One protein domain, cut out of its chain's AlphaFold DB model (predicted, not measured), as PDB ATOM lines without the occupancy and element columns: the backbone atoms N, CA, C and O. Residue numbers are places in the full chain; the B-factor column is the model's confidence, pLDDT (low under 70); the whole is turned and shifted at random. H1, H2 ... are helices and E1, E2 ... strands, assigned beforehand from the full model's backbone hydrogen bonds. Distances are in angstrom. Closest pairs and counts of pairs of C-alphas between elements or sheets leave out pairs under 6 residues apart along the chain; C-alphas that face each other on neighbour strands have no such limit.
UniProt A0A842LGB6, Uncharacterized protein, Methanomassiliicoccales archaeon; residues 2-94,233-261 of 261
ATOM      1  N   VAL A   2     139.276 101.904 172.935       36.16
ATOM      2  CA  VAL A   2     139.521 100.636 172.229       36.16
ATOM      3  C   VAL A   2     140.958 100.239 172.536       36.16
ATOM      4  O   VAL A   2     141.860 101.027 172.266       36.16
ATOM      5  N   PHE A   3     141.155  99.072 173.143       38.56
ATOM      6  CA  PHE A   3     142.477  98.514 173.412       38.56
ATOM      7  C   PHE A   3     143.331  98.499 172.133       38.56
ATOM      8  O   PHE A   3     142.919  97.935 171.116       38.56
ATOM      9  N   LYS A   4     144.483  99.179 172.163       38.25
ATOM     10  CA  LYS A   4     145.449  99.229 171.059       38.25
ATOM     11  C   LYS A   4     146.372  98.006 171.079       38.25
ATOM     12  O   LYS A   4     146.298  97.126 171.931       38.25
ATOM     13  N   GLU A   5     147.210  97.895 170.055       49.06
ATOM     14  CA  GLU A   5     147.833  96.658 169.582       49.06
ATOM     15  C   GLU A   5     148.839  95.958 170.528       49.06
ATOM     16  O   GLU A   5     149.379  94.923 170.146       49.06
ATOM     17  N   ASN A   6     149.028  96.404 171.773       61.56
ATOM     18  CA  ASN A   6     150.050  95.878 172.680       61.56
ATOM     19  C   ASN A   6     149.447  95.095 173.873       61.56
ATOM     20  O   ASN A   6     148.755  95.702 174.687       61.56
ATOM     21  N   PRO A   7     149.753  93.792 174.066       58.56
ATOM     22  CA  PRO A   7     149.350  93.027 175.256       58.56
ATOM     23  C   PRO A   7     149.766  93.692 176.575       58.56
ATOM     24  O   PRO A   7     149.103  93.536 177.595       58.56
ATOM     25  N   ARG A   8     150.847  94.481 176.560       63.66
ATOM     26  CA  ARG A   8     151.280  95.280 177.709       63.66
ATOM     27  C   ARG A   8     150.254  96.343 178.093       63.66
ATOM     28  O   ARG A   8     150.086  96.606 179.269       63.66
ATOM     29  N   GLU A   9     149.537  96.926 177.139       66.62
ATOM     30  CA  GLU A   9     148.513  97.942 177.409       66.62
ATOM     31  C   GLU A   9     147.267  97.328 178.063       66.62
ATOM     32  O   GLU A   9     146.710  97.901 179.003       66.62
ATOM     33  N   ASP A  10     146.873  96.126 177.632       64.62
ATOM     34  CA  ASP A  10     145.777  95.362 178.239       64.62
ATOM     35  C   ASP A  10     146.094  95.018 179.699       64.62
ATOM     36  O   ASP A  10     145.248  95.180 180.580       64.62
ATOM     37  N   ILE A  11     147.339  94.626 179.986       66.00
ATOM     38  CA  ILE A  11     147.732  94.278 181.349       66.00
ATOM     39  C   ILE A  11     148.088  95.512 182.193       66.00
ATOM     40  O   ILE A  11     147.797  95.508 183.383       66.00
ATOM     41  N   ASN A  12     148.610  96.606 181.626       67.38
ATOM     42  CA  ASN A  12     148.745  97.888 182.339       67.38
ATOM     43  C   ASN A  12     147.376  98.339 182.857       67.38
ATOM     44  O   ASN A  12     147.212  98.687 184.022       67.38
ATOM     45  N   ASN A  13     146.347  98.223 182.017       68.19
ATOM     46  CA  ASN A  13     144.970  98.486 182.413       68.19
ATOM     47  C   ASN A  13     144.476  97.579 183.553       68.19
ATOM     48  O   ASN A  13     143.586  98.001 184.298       68.19
ATOM     49  N   LEU A  14     145.021  96.366 183.686       66.81
ATOM     50  CA  LEU A  14     144.713  95.421 184.762       66.81
ATOM     51  C   LEU A  14     145.503  95.680 186.037       66.81
ATOM     52  O   LEU A  14     144.943  95.560 187.121       66.81
ATOM     53  N   VAL A  15     146.757  96.104 185.927       66.06
ATOM     54  CA  VAL A  15     147.536  96.588 187.070       66.06
ATOM     55  C   VAL A  15     146.881  97.839 187.637       66.06
ATOM     56  O   VAL A  15     146.644  97.903 188.833       66.06
ATOM     57  N   LEU A  16     146.448  98.781 186.799       67.50
ATOM     58  CA  LEU A  16     145.683  99.943 187.258       67.50
ATOM     59  C   LEU A  16     144.369  99.542 187.944       67.50
ATOM     60  O   LEU A  16     143.981 100.158 188.932       67.50
ATOM     61  N   LEU A  17     143.682  98.503 187.454       67.88
ATOM     62  CA  LEU A  17     142.515  97.932 188.142       67.88
ATOM     63  C   LEU A  17     142.908  97.355 189.507       67.88
ATOM     64  O   LEU A  17     142.258  97.650 190.505       67.88
ATOM     65  N   PHE A  18     143.993  96.586 189.561       71.56
ATOM     66  CA  PHE A  18     144.552  96.016 190.782       71.56
ATOM     67  C   PHE A  18     144.911  97.100 191.814       71.56
ATOM     68  O   PHE A  18     144.542  96.990 192.983       71.56
ATOM     69  N   LEU A  19     145.534  98.196 191.380       66.25
ATOM     70  CA  LEU A  19     145.881  99.338 192.226       66.25
ATOM     71  C   LEU A  19     144.635 100.109 192.695       66.25
ATOM     72  O   LEU A  19     144.504 100.411 193.879       66.25
ATOM     73  N   LYS A  20     143.646 100.336 191.822       68.50
ATOM     74  CA  LYS A  20     142.358 100.937 192.222       68.50
ATOM     75  C   LYS A  20     141.606 100.104 193.261       68.50
ATOM     76  O   LYS A  20     140.829 100.656 194.042       68.50
ATOM     77  N   LEU A  21     141.774  98.781 193.248       68.19
ATOM     78  CA  LEU A  21     141.207  97.915 194.281       68.19
ATOM     79  C   LEU A  21     141.934  98.111 195.609       68.19
ATOM     80  O   LEU A  21     141.268  98.224 196.637       68.19
ATOM     81  N   LEU A  22     143.265  98.233 195.591       67.44
ATOM     82  CA  LEU A  22     144.066  98.490 196.792       67.44
ATOM     83  C   LEU A  22     143.636  99.753 197.542       67.44
ATOM     84  O   LEU A  22     143.591  99.740 198.776       67.44
ATOM     85  N   GLU A  23     143.251 100.804 196.814       63.41
ATOM     86  CA  GLU A  23     142.753 102.063 197.383       63.41
ATOM     87  C   GLU A  23     141.450 101.907 198.188       63.41
ATOM     88  O   GLU A  23     141.118 102.780 198.999       63.41
ATOM     89  N   LYS A  24     140.672 100.851 197.914       63.47
ATOM     90  CA  LYS A  24     139.248 100.732 198.274       63.47
ATOM     91  C   LYS A  24     138.914  99.492 199.100       63.47
ATOM     92  O   LYS A  24     137.733  99.256 199.366       63.47
ATOM     93  N   ILE A  25     139.915  98.699 199.476       63.72
ATOM     94  CA  ILE A  25     139.727  97.535 200.339       63.72
ATOM     95  C   ILE A  25     139.526  98.017 201.775       63.72
ATOM     96  O   ILE A  25     140.471  98.345 202.490       63.72
ATOM     97  N   GLU A  26     138.261  98.080 202.174       59.50
ATOM     98  CA  GLU A  26     137.849  98.278 203.562       59.50
ATOM     99  C   GLU A  26     137.428  96.924 204.162       59.50
ATOM    100  O   GLU A  26     137.164  95.977 203.416       59.50
ATOM    101  N   PRO A  27     137.410  96.784 205.497       58.62
ATOM    102  CA  PRO A  27     137.299  95.476 206.135       58.62
ATOM    103  C   PRO A  27     135.912  94.816 206.058       58.62
ATOM    104  O   PRO A  27     135.789  93.641 206.383       58.62
ATOM    105  N   GLU A  28     134.867  95.522 205.621       63.78
ATOM    106  CA  GLU A  28     133.498  94.995 205.636       63.78
ATOM    107  C   GLU A  28     133.187  94.079 204.440       63.78
ATOM    108  O   GLU A  28     133.282  94.490 203.282       63.78
ATOM    109  N   ILE A  29     132.729  92.848 204.712       66.50
ATOM    110  CA  ILE A  29     132.372  91.843 203.688       66.50
ATOM    111  C   ILE A  29     131.387  92.383 202.649       66.50
ATOM    112  O   ILE A  29     131.560  92.137 201.455       66.50
ATOM    113  N   ASP A  30     130.336  93.085 203.072       68.94
ATOM    114  CA  ASP A  30     129.311  93.557 202.138       68.94
ATOM    115  C   ASP A  30     129.839  94.666 201.234       68.94
ATOM    116  O   ASP A  30     129.506  94.712 200.045       68.94
ATOM    117  N   LEU A  31     130.734  95.509 201.755       70.94
ATOM    118  CA  LEU A  31     131.457  96.451 200.922       70.94
ATOM    119  C   LEU A  31     132.373  95.707 199.949       70.94
ATOM    120  O   LEU A  31     132.372  96.024 198.765       70.94
ATOM    121  N   LEU A  32     133.092  94.681 200.401       72.50
ATOM    122  CA  LEU A  32     133.984  93.892 199.552       72.50
ATOM    123  C   LEU A  32     133.237  93.174 198.423       72.50
ATOM    124  O   LEU A  32     133.712  93.181 197.289       72.50
ATOM    125  N   LYS A  33     132.036  92.640 198.675       76.12
ATOM    126  CA  LYS A  33     131.163  92.093 197.622       76.12
ATOM    127  C   LYS A  33     130.762  93.161 196.607       76.12
ATOM    128  O   LYS A  33     130.797  92.904 195.406       76.12
ATOM    129  N   ARG A  34     130.405  94.368 197.067       79.56
ATOM    130  CA  ARG A  34     130.127  95.498 196.163       79.56
ATOM    131  C   ARG A  34     131.363  95.856 195.340       79.56
ATOM    132  O   ARG A  34     131.243  95.969 194.131       79.56
ATOM    133  N   LYS A  35     132.548  95.933 195.952       75.81
ATOM    134  CA  LYS A  35     133.813  96.213 195.248       75.81
ATOM    135  C   LYS A  35     134.168  95.133 194.230       75.81
ATOM    136  O   LYS A  35     134.619  95.460 193.139       75.81
ATOM    137  N   PHE A  36     133.940  93.866 194.562       80.56
ATOM    138  CA  PHE A  36     134.099  92.754 193.628       80.56
ATOM    139  C   PHE A  36     133.167  92.905 192.418       80.56
ATOM    140  O   PHE A  36     133.596  92.725 191.281       80.56
ATOM    141  N   ASN A  37     131.911  93.295 192.638       83.94
ATOM    142  CA  ASN A  37     130.981  93.560 191.542       83.94
ATOM    143  C   ASN A  37     131.389  94.798 190.728       83.94
ATOM    144  O   ASN A  37     131.391  94.728 189.505       83.94
ATOM    145  N   ASP A  38     131.799  95.892 191.376       83.50
ATOM    146  CA  ASP A  38     132.294  97.104 190.704       83.50
ATOM    147  C   ASP A  38     133.502  96.793 189.806       83.50
ATOM    148  O   ASP A  38     133.598  97.300 188.687       83.50
ATOM    149  N   LEU A  39     134.404  95.925 190.275       81.75
ATOM    150  CA  LEU A  39     135.537  95.421 189.504       81.75
ATOM    151  C   LEU A  39     135.078  94.666 188.259       81.75
ATOM    152  O   LEU A  39     135.553  94.941 187.158       81.75
ATOM    153  N   CYS A  40     134.146  93.730 188.436       84.75
ATOM    154  CA  CYS A  40     133.562  92.971 187.337       84.75
ATOM    155  C   CYS A  40     132.913  93.908 186.306       84.75
ATOM    156  O   CYS A  40     133.137  93.753 185.108       84.75
ATOM    157  N   GLU A  41     132.178  94.931 186.753       86.44
ATOM    158  CA  GLU A  41     131.605  95.953 185.871       86.44
ATOM    159  C   GLU A  41     132.677  96.761 185.131       86.44
ATOM    160  O   GLU A  41     132.524  97.037 183.941       86.44
ATOM    161  N   GLU A  42     133.778  97.142 185.788       84.12
ATOM    162  CA  GLU A  42     134.869  97.862 185.122       84.12
ATOM    163  C   GLU A  42     135.535  96.989 184.045       84.12
ATOM    164  O   GLU A  42     135.797  97.478 182.946       84.12
ATOM    165  N   ILE A  43     135.726  95.690 184.305       83.12
ATOM    166  CA  ILE A  43     136.238  94.723 183.319       83.12
ATOM    167  C   ILE A  43     135.278  94.608 182.121       83.12
ATOM    168  O   ILE A  43     135.722  94.698 180.972       83.12
ATOM    169  N   ARG A  44     133.959  94.515 182.359       85.00
ATOM    170  CA  ARG A  44     132.950  94.511 181.280       85.00
ATOM    171  C   ARG A  44     132.965  95.800 180.466       85.00
ATOM    172  O   ARG A  44     132.959  95.750 179.240       85.00
ATOM    173  N   ARG A  45     133.035  96.967 181.119       85.06
ATOM    174  CA  ARG A  45     133.103  98.278 180.440       85.06
ATOM    175  C   ARG A  45     134.341  98.429 179.570       85.06
ATOM    176  O   ARG A  45     134.304  99.155 178.579       85.06
ATOM    177  N   LYS A  46     135.433  97.757 179.935       79.19
ATOM    178  CA  LYS A  46     136.635  97.701 179.107       79.19
ATOM    179  C   LYS A  46     136.454  96.812 177.869       79.19
ATOM    180  O   LYS A  46     137.213  96.957 176.922       79.19
ATOM    181  N   GLY A  47     135.409  95.990 177.804       81.38
ATOM    182  CA  GLY A  47     135.020  95.243 176.606       81.38
ATOM    183  C   GLY A  47     135.384  93.763 176.641       81.38
ATOM    184  O   GLY A  47     135.378  93.128 175.588       81.38
ATOM    185  N   LEU A  48     135.705  93.209 177.817       84.81
ATOM    186  CA  LEU A  48     135.785  91.759 177.976       84.81
ATOM    187  C   LEU A  48     134.393  91.173 178.212       84.81
ATOM    188  O   LEU A  48     133.563  91.756 178.914       84.81
ATOM    189  N   LEU A  49     134.156  90.005 177.623       87.44
ATOM    190  CA  LEU A  49     132.875  89.316 177.676       87.44
ATOM    191  C   LEU A  49     132.872  88.344 178.847       87.44
ATOM    192  O   LEU A  49     133.643  87.387 178.867       87.44
ATOM    193  N   GLU A  50     132.000  88.585 179.819       89.06
ATOM    194  CA  GLU A  50     131.800  87.654 180.924       89.06
ATOM    195  C   GLU A  50     131.259  86.322 180.396       89.06
ATOM    196  O   GLU A  50     130.256  86.281 179.680       89.06
ATOM    197  N   GLN A  51     131.935  85.238 180.755       88.88
ATOM    198  CA  GLN A  51     131.488  83.884 180.472       88.88
ATOM    199  C   GLN A  51     130.551  83.414 181.582       88.88
ATOM    200  O   GLN A  51     130.705  83.768 182.754       88.88
ATOM    201  N   GLN A  52     129.564  82.598 181.217       78.25
ATOM    202  CA  GLN A  52     128.614  82.055 182.179       78.25
ATOM    203  C   GLN A  52     129.327  81.024 183.073       78.25
ATOM    204  O   GLN A  52     129.496  79.863 182.709       78.25
ATOM    205  N   GLY A  53     129.794  81.472 184.238       67.69
ATOM    206  CA  GLY A  53     130.463  80.624 185.220       67.69
ATOM    207  C   GLY A  53     129.479  79.793 186.044       67.69
ATOM    208  O   GLY A  53     128.374  80.232 186.355       67.69
ATOM    209  N   SER A  54     129.901  78.599 186.463       57.31
ATOM    210  CA  SER A  54     129.121  77.715 187.345       57.31
ATOM    211  C   SER A  54     129.165  78.121 188.824       57.31
ATOM    212  O   SER A  54     128.371  77.629 189.625       57.31
ATOM    213  N   ASN A  55     130.085  79.013 189.212       72.19
ATOM    214  CA  ASN A  55     130.324  79.389 190.601       72.19
ATOM    215  C   ASN A  55     130.136  80.896 190.815       72.19
ATOM    216  O   ASN A  55     130.817  81.712 190.204       72.19
ATOM    217  N   GLN A  56     129.267  81.277 191.755       70.62
ATOM    218  CA  GLN A  56     129.012  82.679 192.099       70.62
ATOM    219  C   GLN A  56     130.244  83.434 192.641       70.62
ATOM    220  O   GLN A  56     130.215  84.662 192.679       70.62
ATOM    221  N   TRP A  57     131.310  82.732 193.030       78.25
ATOM    222  CA  TRP A  57     132.537  83.312 193.592       78.25
ATOM    223  C   TRP A  57     133.703  83.379 192.605       78.25
ATOM    224  O   TRP A  57     134.789  83.806 192.984       78.25
ATOM    225  N   VAL A  58     133.478  82.960 191.357       87.25
ATOM    226  CA  VAL A  58     134.439  83.057 190.257       87.25
ATOM    227  C   VAL A  58     133.747  83.761 189.097       87.25
ATOM    228  O   VAL A  58     132.618  83.424 188.733       87.25
ATOM    229  N   ARG A  59     134.395  84.775 188.537       89.75
ATOM    230  CA  ARG A  59     133.937  85.483 187.342       89.75
ATOM    231  C   ARG A  59     135.025  85.419 186.298       89.75
ATOM    232  O   ARG A  59     136.145  85.846 186.556       89.75
ATOM    233  N   GLU A  60     134.689  84.860 185.149       92.50
ATOM    234  CA  GLU A  60     135.611  84.707 184.035       92.50
ATOM    235  C   GLU A  60     135.223  85.677 182.929       92.50
ATOM    236  O   GLU A  60     134.055  85.776 182.555       92.50
ATOM    237  N   PHE A  61     136.208  86.408 182.427       90.62
ATOM    238  CA  PHE A  61     136.047  87.414 181.394       90.62
ATOM    239  C   PHE A  61     136.981  87.092 180.245       90.62
ATOM    240  O   PHE A  61     138.202  87.058 180.398       90.62
ATOM    241  N   GLU A  62     136.387  86.899 179.080       90.19
ATOM    242  CA  GLU A  62     137.087  86.534 177.869       90.19
ATOM    243  C   GLU A  62     137.358  87.779 177.027       90.19
ATOM    244  O   GLU A  62     136.447  88.496 176.597       90.19
ATOM    245  N   GLY A  63     138.638  88.043 176.793       86.12
ATOM    246  CA  GLY A  63     139.120  89.067 175.883       86.12
ATOM    247  C   GLY A  63     139.758  88.454 174.639       86.12
ATOM    248  O   GLY A  63     140.042  87.257 174.556       86.12
ATOM    249  N   LYS A  64     140.055  89.302 173.650       83.69
ATOM    250  CA  LYS A  64     140.753  88.870 172.425       83.69
ATOM    251  C   LYS A  64     142.151  88.300 172.698       83.69
ATOM    252  O   LYS A  64     142.608  87.459 171.938       83.69
ATOM    253  N   ARG A  65     142.825  88.774 173.750       82.50
ATOM    254  CA  ARG A  65     144.253  88.507 174.030       82.50
ATOM    255  C   ARG A  65     144.536  87.950 175.412       82.50
ATOM    256  O   ARG A  65     145.650  87.525 175.686       82.50
ATOM    257  N   CYS A  66     143.555  88.010 176.293       87.88
ATOM    258  CA  CYS A  66     143.679  87.475 177.626       87.88
ATOM    259  C   CYS A  66     142.333  86.962 178.109       87.88
ATOM    260  O   CYS A  66     141.282  87.381 177.612       87.88
ATOM    261  N   THR A  67     142.406  86.082 179.090       89.94
ATOM    262  CA  THR A  67     141.286  85.635 179.900       89.94
ATOM    263  C   THR A  67     141.568  86.100 181.320       89.94
ATOM    264  O   THR A  67     142.670  85.912 181.836       89.94
ATOM    265  N   ILE A  68     140.596  86.765 181.939       90.44
ATOM    266  CA  ILE A  68     140.705  87.244 183.315       90.44
ATOM    267  C   ILE A  68     139.752  86.430 184.170       90.44
ATOM    268  O   ILE A  68     138.548  86.432 183.921       90.44
ATOM    269  N   ARG A  69     140.267  85.798 185.219       91.69
ATOM    270  CA  ARG A  69     139.465  85.147 186.251       91.69
ATOM    271  C   ARG A  69     139.584  85.945 187.542       91.69
ATOM    272  O   ARG A  69     140.668  86.112 188.085       91.69
ATOM    273  N   VAL A  70     138.460  86.443 188.045       90.44
ATOM    274  CA  VAL A  70     138.384  87.097 189.355       90.44
ATOM    275  C   VAL A  70     137.703  86.141 190.324       90.44
ATOM    276  O   VAL A  70     136.545  85.773 190.118       90.44
ATOM    277  N   SER A  71     138.405  85.740 191.381       90.50
ATOM    278  CA  SER A  71     137.906  84.797 192.383       90.50
ATOM    279  C   SER A  71     137.933  85.391 193.788       90.50
ATOM    280  O   SER A  71     138.835  86.152 194.135       90.50
ATOM    281  N   LEU A  72     136.962  85.012 194.616       89.00
ATOM    282  CA  LEU A  72     136.964  85.292 196.052       89.00
ATOM    283  C   LEU A  72     137.293  84.014 196.826       89.00
ATOM    284  O   LEU A  72     136.558  83.030 196.751       89.00
ATOM    285  N   ILE A  73     138.386  84.042 197.586       88.50
ATOM    286  CA  ILE A  73     138.787  82.957 198.484       88.50
ATOM    287  C   ILE A  73     138.524  83.397 199.919       88.50
ATOM    288  O   ILE A  73     139.003  84.440 200.363       88.50
ATOM    289  N   HIS A  74     137.783  82.575 200.656       85.56
ATOM    290  CA  HIS A  74     137.592  82.754 202.087       85.56
ATOM    291  C   HIS A  74     137.559  81.394 202.791       85.56
ATOM    292  O   HIS A  74     136.844  80.487 202.361       85.56
ATOM    293  N   GLY A  75     138.341  81.259 203.864       73.00
ATOM    294  CA  GLY A  75     138.537  79.996 204.576       73.00
ATOM    295  C   GLY A  75     137.297  79.448 205.287       73.00
ATOM    296  O   GLY A  75     137.240  78.247 205.541       73.00
ATOM    297  N   ARG A  76     136.296  80.284 205.605       72.56
ATOM    298  CA  ARG A  76     135.123  79.874 206.395       72.56
ATOM    299  C   ARG A  76     133.821  80.404 205.804       72.56
ATOM    300  O   ARG A  76     133.562  81.599 205.769       72.56
ATOM    301  N   LYS A  77     132.958  79.515 205.310       66.81
ATOM    302  CA  LYS A  77     131.666  79.930 204.739       66.81
ATOM    303  C   LYS A  77     130.775  80.547 205.825       66.81
ATOM    304  O   LYS A  77     130.386  79.848 206.751       66.81
ATOM    305  N   GLY A  78     130.393  81.812 205.648       64.00
ATOM    306  CA  GLY A  78     129.413  82.497 206.502       64.00
ATOM    307  C   GLY A  78     129.992  83.254 207.701       64.00
ATOM    308  O   GLY A  78     129.212  83.829 208.453       64.00
ATOM    309  N   GLU A  79     131.316  83.292 207.867       66.31
ATOM    310  CA  GLU A  79     131.969  84.087 208.914       66.31
ATOM    311  C   GLU A  79     132.353  85.487 208.411       66.31
ATOM    312  O   GLU A  79     132.436  85.743 207.207       66.31
ATOM    313  N   SER A  80     132.528  86.422 209.350       68.62
ATOM    314  CA  SER A  80     133.039  87.763 209.070       68.62
ATOM    315  C   SER A  80     134.541  87.709 208.811       68.62
ATOM    316  O   SER A  80     135.259  87.152 209.624       68.62
ATOM    317  N   ALA A  81     135.023  88.354 207.753       74.94
ATOM    318  CA  ALA A  81     136.445  88.527 207.503       74.94
ATOM    319  C   ALA A  81     136.923  89.823 208.166       74.94
ATOM    320  O   ALA A  81     136.243  90.846 208.109       74.94
ATOM    321  N   THR A  82     138.131  89.811 208.724       77.50
ATOM    322  CA  THR A  82     138.780  91.011 209.290       77.50
ATOM    323  C   THR A  82     139.322  91.969 208.221       77.50
ATOM    324  O   THR A  82     139.825  93.053 208.527       77.50
ATOM    325  N   GLY A  83     139.262  91.565 206.951       81.25
ATOM    326  CA  GLY A  83     139.547  92.384 205.780       81.25
ATOM    327  C   GLY A  83     139.823  91.546 204.540       81.25
ATOM    328  O   GLY A  83     139.644  90.328 204.567       81.25
ATOM    329  N   ALA A  84     140.263  92.198 203.463       83.69
ATOM    330  CA  ALA A  84     140.679  91.517 202.245       83.69
ATOM    331  C   ALA A  84     142.120  91.825 201.853       83.69
ATOM    332  O   ALA A  84     142.649  92.898 202.149       83.69
ATOM    333  N   ASP A  85     142.715  90.878 201.148       89.56
ATOM    334  CA  ASP A  85     143.990  91.019 200.472       89.56
ATOM    335  C   ASP A  85     143.828  90.733 198.988       89.56
ATOM    336  O   ASP A  85     142.831  90.156 198.544       89.56
ATOM    337  N   LEU A  86     144.813  91.160 198.215       91.12
ATOM    338  CA  LEU A  86     144.823  91.016 196.776       91.12
ATOM    339  C   LEU A  86     145.927  90.067 196.349       91.12
ATOM    340  O   LEU A  86     147.081  90.226 196.738       91.12
ATOM    341  N   PHE A  87     145.569  89.118 195.500       93.31
ATOM    342  CA  PHE A  87     146.502  88.200 194.876       93.31
ATOM    343  C   PHE A  87     146.402  88.359 193.362       93.31
ATOM    344  O   PHE A  87     145.353  88.095 192.778       93.31
ATOM    345  N   LEU A  88     147.468  88.843 192.736       92.38
ATOM    346  CA  LEU A  88     147.588  88.983 191.290       92.38
ATOM    347  C   LEU A  88     148.425  87.843 190.745       92.38
ATOM    348  O   LEU A  88     149.559  87.639 191.171       92.38
ATOM    349  N   GLU A  89     147.899  87.178 189.736       92.38
ATOM    350  CA  GLU A  89     148.629  86.209 188.948       92.38
ATOM    351  C   GLU A  89     148.608  86.623 187.480       92.38
ATOM    352  O   GLU A  89     147.562  86.927 186.912       92.38
ATOM    353  N   VAL A  90     149.782  86.595 186.856       90.44
ATOM    354  CA  VAL A  90     149.907  86.473 185.407       90.44
ATOM    355  C   VAL A  90     150.406  85.058 185.139       90.44
ATOM    356  O   VAL A  90     151.575  84.758 185.408       90.44
ATOM    357  N   LYS A  91     149.513  84.201 184.642       89.94
ATOM    358  CA  LYS A  91     149.708  82.753 184.529       89.94
ATOM    359  C   LYS A  91     151.016  82.407 183.818       89.94
ATOM    360  O   LYS A  91     151.353  82.998 182.788       89.94
ATOM    361  N   ASN A  92     151.754  81.447 184.370       87.44
ATOM    362  CA  ASN A  92     153.086  81.001 183.952       87.44
ATOM    363  C   ASN A  92     154.168  82.095 183.941       87.44
ATOM    364  O   ASN A  92     155.209  81.922 183.303       87.44
ATOM    365  N   ARG A  93     153.935  83.248 184.582       86.75
ATOM    366  CA  ARG A  93     154.882  84.372 184.564       86.75
ATOM    367  C   ARG A  93     155.215  84.875 185.950       86.75
ATOM    368  O   ARG A  93     156.378  84.825 186.335       86.75
ATOM    369  N   LYS A  94     154.228  85.418 186.662       88.94
ATOM    370  CA  LYS A  94     154.483  86.070 187.945       88.94
ATOM    371  C   LYS A  94     153.272  86.115 188.855       88.94
ATOM    372  O   LYS A  94     152.143  86.268 188.393       88.94
ATOM    373  N   ILE A 233     153.494  79.195 190.422       89.50
ATOM    374  CA  ILE A 233     153.515  77.861 191.037       89.50
ATOM    375  C   ILE A 233     152.259  77.085 190.623       89.50
ATOM    376  O   ILE A 233     151.310  77.646 190.073       89.50
ATOM    377  N   LYS A 234     152.235  75.769 190.868       89.44
ATOM    378  CA  LYS A 234     151.105  74.919 190.454       89.44
ATOM    379  C   LYS A 234     149.777  75.400 191.053       89.44
ATOM    380  O   LYS A 234     149.729  75.859 192.193       89.44
ATOM    381  N   GLU A 235     148.695  75.302 190.280       89.19
ATOM    382  CA  GLU A 235     147.391  75.876 190.652       89.19
ATOM    383  C   GLU A 235     146.770  75.247 191.906       89.19
ATOM    384  O   GLU A 235     146.172  75.959 192.710       89.19
ATOM    385  N   ASP A 236     146.948  73.944 192.111       86.69
ATOM    386  CA  ASP A 236     146.562  73.240 193.338       86.69
ATOM    387  C   ASP A 236     147.315  73.789 194.558       86.69
ATOM    388  O   ASP A 236     146.690  74.201 195.535       86.69
ATOM    389  N   VAL A 237     148.641  73.925 194.453       88.56
ATOM    390  CA  VAL A 237     149.480  74.493 195.517       88.56
ATOM    391  C   VAL A 237     149.079  75.938 195.823       88.56
ATOM    392  O   VAL A 237     148.934  76.292 196.992       88.56
ATOM    393  N   LYS A 238     148.836  76.776 194.801       91.12
ATOM    394  CA  LYS A 238     148.337  78.153 195.001       91.12
ATOM    395  C   LYS A 238     147.055  78.158 195.813       91.12
ATOM    396  O   LYS A 238     146.952  78.887 196.793       91.12
ATOM    397  N   ARG A 239     146.075  77.347 195.413       90.12
ATOM    398  CA  ARG A 239     144.778  77.287 196.095       90.12
ATOM    399  C   ARG A 239     144.931  76.886 197.555       90.12
ATOM    400  O   ARG A 239     144.319  77.533 198.400       90.12
ATOM    401  N   ASP A 240     145.774  75.903 197.852       88.81
ATOM    402  CA  ASP A 240     146.018  75.452 199.223       88.81
ATOM    403  C   ASP A 240     146.703  76.530 200.070       88.81
ATOM    404  O   ASP A 240     146.258  76.819 201.182       88.81
ATOM    405  N   VAL A 241     147.735  77.186 199.527       91.38
ATOM    406  CA  VAL A 241     148.448  78.289 200.191       91.38
ATOM    407  C   VAL A 241     147.495  79.441 200.511       91.38
ATOM    408  O   VAL A 241     147.443  79.916 201.649       91.38
ATOM    409  N   LEU A 242     146.700  79.871 199.529       92.81
ATOM    410  CA  LEU A 242     145.749  80.970 199.685       92.81
ATOM    411  C   LEU A 242     144.613  80.607 200.649       92.81
ATOM    412  O   LEU A 242     144.235  81.421 201.492       92.81
ATOM    413  N   LEU A 243     144.089  79.382 200.575       90.50
ATOM    414  CA  LEU A 243     143.041  78.912 201.479       90.50
ATOM    415  C   LEU A 243     143.542  78.843 202.925       90.50
ATOM    416  O   LEU A 243     142.862  79.327 203.832       90.50
ATOM    417  N   LEU A 244     144.737  78.288 203.142       89.62
ATOM    418  CA  LEU A 244     145.349  78.196 204.463       89.62
ATOM    419  C   LEU A 244     145.646  79.585 205.035       89.62
ATOM    420  O   LEU A 244     145.314  79.851 206.190       89.62
ATOM    421  N   TYR A 245     146.218  80.489 204.234       92.56
ATOM    422  CA  TYR A 245     146.436  81.875 204.643       92.56
ATOM    423  C   TYR A 245     145.123  82.544 205.052       92.56
ATOM    424  O   TYR A 245     145.037  83.119 206.139       92.56
ATOM    425  N   SER A 246     144.088  82.429 204.215       91.44
ATOM    426  CA  SER A 246     142.769  83.004 204.476       91.44
ATOM    427  C   SER A 246     142.174  82.479 205.785       91.44
ATOM    428  O   SER A 246     141.701  83.266 206.604       91.44
ATOM    429  N   LEU A 247     142.258  81.164 206.016       89.44
ATOM    430  CA  LEU A 247     141.755  80.507 207.221       89.44
ATOM    431  C   LEU A 247     142.490  80.956 208.490       89.44
ATOM    432  O   LEU A 247     141.860  81.177 209.520       89.44
ATOM    433  N   LEU A 248     143.820  81.058 208.432       88.06
ATOM    434  CA  LEU A 248     144.643  81.403 209.592       88.06
ATOM    435  C   LEU A 248     144.534  82.884 209.951       88.06
ATOM    436  O   LEU A 248     144.534  83.241 211.126       88.06
ATOM    437  N   THR A 249     144.478  83.753 208.947       89.81
ATOM    438  CA  THR A 249     144.489  85.206 209.154       89.81
ATOM    439  C   THR A 249     143.104  85.812 209.323       89.81
ATOM    440  O   THR A 249     143.018  86.984 209.698       89.81
ATOM    441  N   ASP A 250     142.060  85.023 209.059       88.19
ATOM    442  CA  ASP A 250     140.672  85.462 208.959       88.19
ATOM    443  C   ASP A 250     140.517  86.640 207.983       88.19
ATOM    444  O   ASP A 250     139.967  87.703 208.291       88.19
ATOM    445  N   ARG A 251     141.118  86.483 206.799       87.75
ATOM    446  CA  ARG A 251     141.101  87.474 205.716       87.75
ATOM    447  C   ARG A 251     140.552  86.852 204.450       87.75
ATOM    448  O   ARG A 251     140.793  85.683 204.157       87.75
ATOM    449  N   MET A 252     139.799  87.628 203.692       88.94
ATOM    450  CA  MET A 252     139.381  87.254 202.348       88.94
ATOM    451  C   MET A 252     140.506  87.556 201.357       88.94
ATOM    452  O   MET A 252     141.269  88.495 201.549       88.94
ATOM    453  N   ILE A 253     140.606  86.789 200.279       90.56
ATOM    454  CA  ILE A 253     141.555  87.060 199.200       90.56
ATOM    455  C   ILE A 253     140.762  87.279 197.920       90.56
ATOM    456  O   ILE A 253     139.945  86.444 197.532       90.56
ATOM    457  N   ILE A 254     141.008  88.410 197.272       89.19
ATOM    458  CA  ILE A 254     140.557  88.690 195.916       89.19
ATOM    459  C   ILE A 254     141.686  88.240 194.988       89.19
ATOM    460  O   ILE A 254     142.740  88.874 194.926       89.19
ATOM    461  N   TRP A 255     141.476  87.129 194.294       92.50
ATOM    462  CA  TRP A 255     142.422  86.587 193.326       92.50
ATOM    463  C   TRP A 255     142.073  87.090 191.931       92.50
ATOM    464  O   TRP A 255     141.018  86.758 191.395       92.50
ATOM    465  N   LEU A 256     142.959  87.896 191.357       91.12
ATOM    466  CA  LEU A 256     142.931  88.316 189.966       91.12
ATOM    467  C   LEU A 256     143.932  87.467 189.177       91.12
ATOM    468  O   LEU A 256     145.134  87.698 189.256       91.12
ATOM    469  N   ASP A 257     143.434  86.482 188.444       91.94
ATOM    470  CA  ASP A 257     144.221  85.640 187.549       91.94
ATOM    471  C   ASP A 257     144.085  86.113 186.099       91.94
ATOM    472  O   ASP A 257     142.985  86.364 185.606       91.94
ATOM    473  N   VAL A 258     145.224  86.251 185.427       90.12
ATOM    474  CA  VAL A 258     145.343  86.728 184.055       90.12
ATOM    475  C   VAL A 258     146.089  85.689 183.227       90.12
ATOM    476  O   VAL A 258     147.304  85.517 183.351       90.12
ATOM    477  N   GLU A 259     145.374  85.061 182.304       90.69
ATOM    478  CA  GLU A 259     145.934  84.171 181.294       90.69
ATOM    479  C   GLU A 259     146.096  84.929 179.977       90.69
ATOM    480  O   GLU A 259     145.148  85.516 179.461       90.69
ATOM    481  N   LEU A 260     147.314  84.951 179.435       87.88
ATOM    482  CA  LEU A 260     147.613  85.589 178.152       87.88
ATOM    483  C   LEU A 260     147.515  84.558 177.026       87.88
ATOM    484  O   LEU A 260     147.948  83.421 177.208       87.88
ATOM    485  N   LYS A 261     146.974  84.971 175.878       85.25
ATOM    486  CA  LYS A 261     146.841  84.156 174.662       85.25
ATOM    487  C   LYS A 261     147.976  84.397 173.676       85.25
ATOM    488  O   LYS A 261     148.490  85.540 173.637       85.25
TER     489      LYS A 261
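What this domain is: This is residues 2 to 94 and 233 to 261 of the 261 residues of an uncharacterized protein of Methanomassiliicoccales archaeon (UniProt A0A842LGB6). A twisted sheet of five strands lies between helices: H1 and H2, a loosely joined helical hairpin, run side by side along the strands over one face, H1 over E5 and E4, H2 over E2 and E3. H3 lies over E5 on the opposite face, making three layers, helices on both faces of a sheet. The printed part has 122 residues, with three named helices and five named strands in the order H1 H2 E1 E2 E3 E4 H3 E5; the class is mixed, helices and strands. The sheet runs E1 E2 E3 E5 E4 and is mixed, with E5 and E4 parallel and the other neighbours antiparallel. The whole is compact, with a radius of gyration of the C-alphas of 14.3 A and spans of 43 by 30 by 27 A.

How they stand to each other: H1, residues 7 to 22, and H2, residues 29 to 46, only just touch, with 3 pairs of C-alphas within 8 A, made by residues 17 to 21 and 35 to 39 alone; the closest C-alphas are those of Leu 17 and Leu 39, 7.5 A apart. They run opposite ways at a shallow tilt of 22 degrees. E1, residues 49 to 51, E2, residues 58 to 62, and E3, residues 66 to 73, form a meander, each strand the antiparallel neighbour of the one before: N 51 and O 60 are 2.8 A apart, N 59 and O 70 2.8 A, within hydrogen-bond range. E4, residues 84 to 90, is an edge strand, parallel to E5, residues 252 to 260, with N 87 and O 254 2.9 A apart. E5 is antiparallel to E3, with N 69 and O 257 2.8 A apart. H1 is on the sheet at a height of 9.7 A and H2 at 8.4 A, on the same face. H3, residues 235 to 249, is on the opposite face at 8.5 A; the closest C-alphas of H3 and E5 are those of Ser 246 and Met 252, 5.8 A apart. In H1, H2 and H3 every O i to N i+4 pair is within hydrogen-bond range.

Where its parts are: H1 begins at C-alpha 7 (149.350, 93.027, 175.256) and is 22.8 A long; H2 is 25.6 A. E1 measures 6.3 A, E2 13.1 A, E3 21.9 A and E4 19.9 A. H3 measures 20.9 A; E5, 25.6 A, ends at C-alpha 260 (147.613, 85.589, 178.152).

The domain as a whole: The C-alphas farthest apart, those of Glu 5 and Glu 79, are 44.2 A apart. Residues 95 to 232 are not printed; C-alphas 94 and 233 are 8.8 A apart across the cut. Of the links printed whole, none is long. The mean pLDDT of the printed part is 79.4; residues 2 to 17, 19 to 30, 53 to 54 and 77 to 80 are under 70.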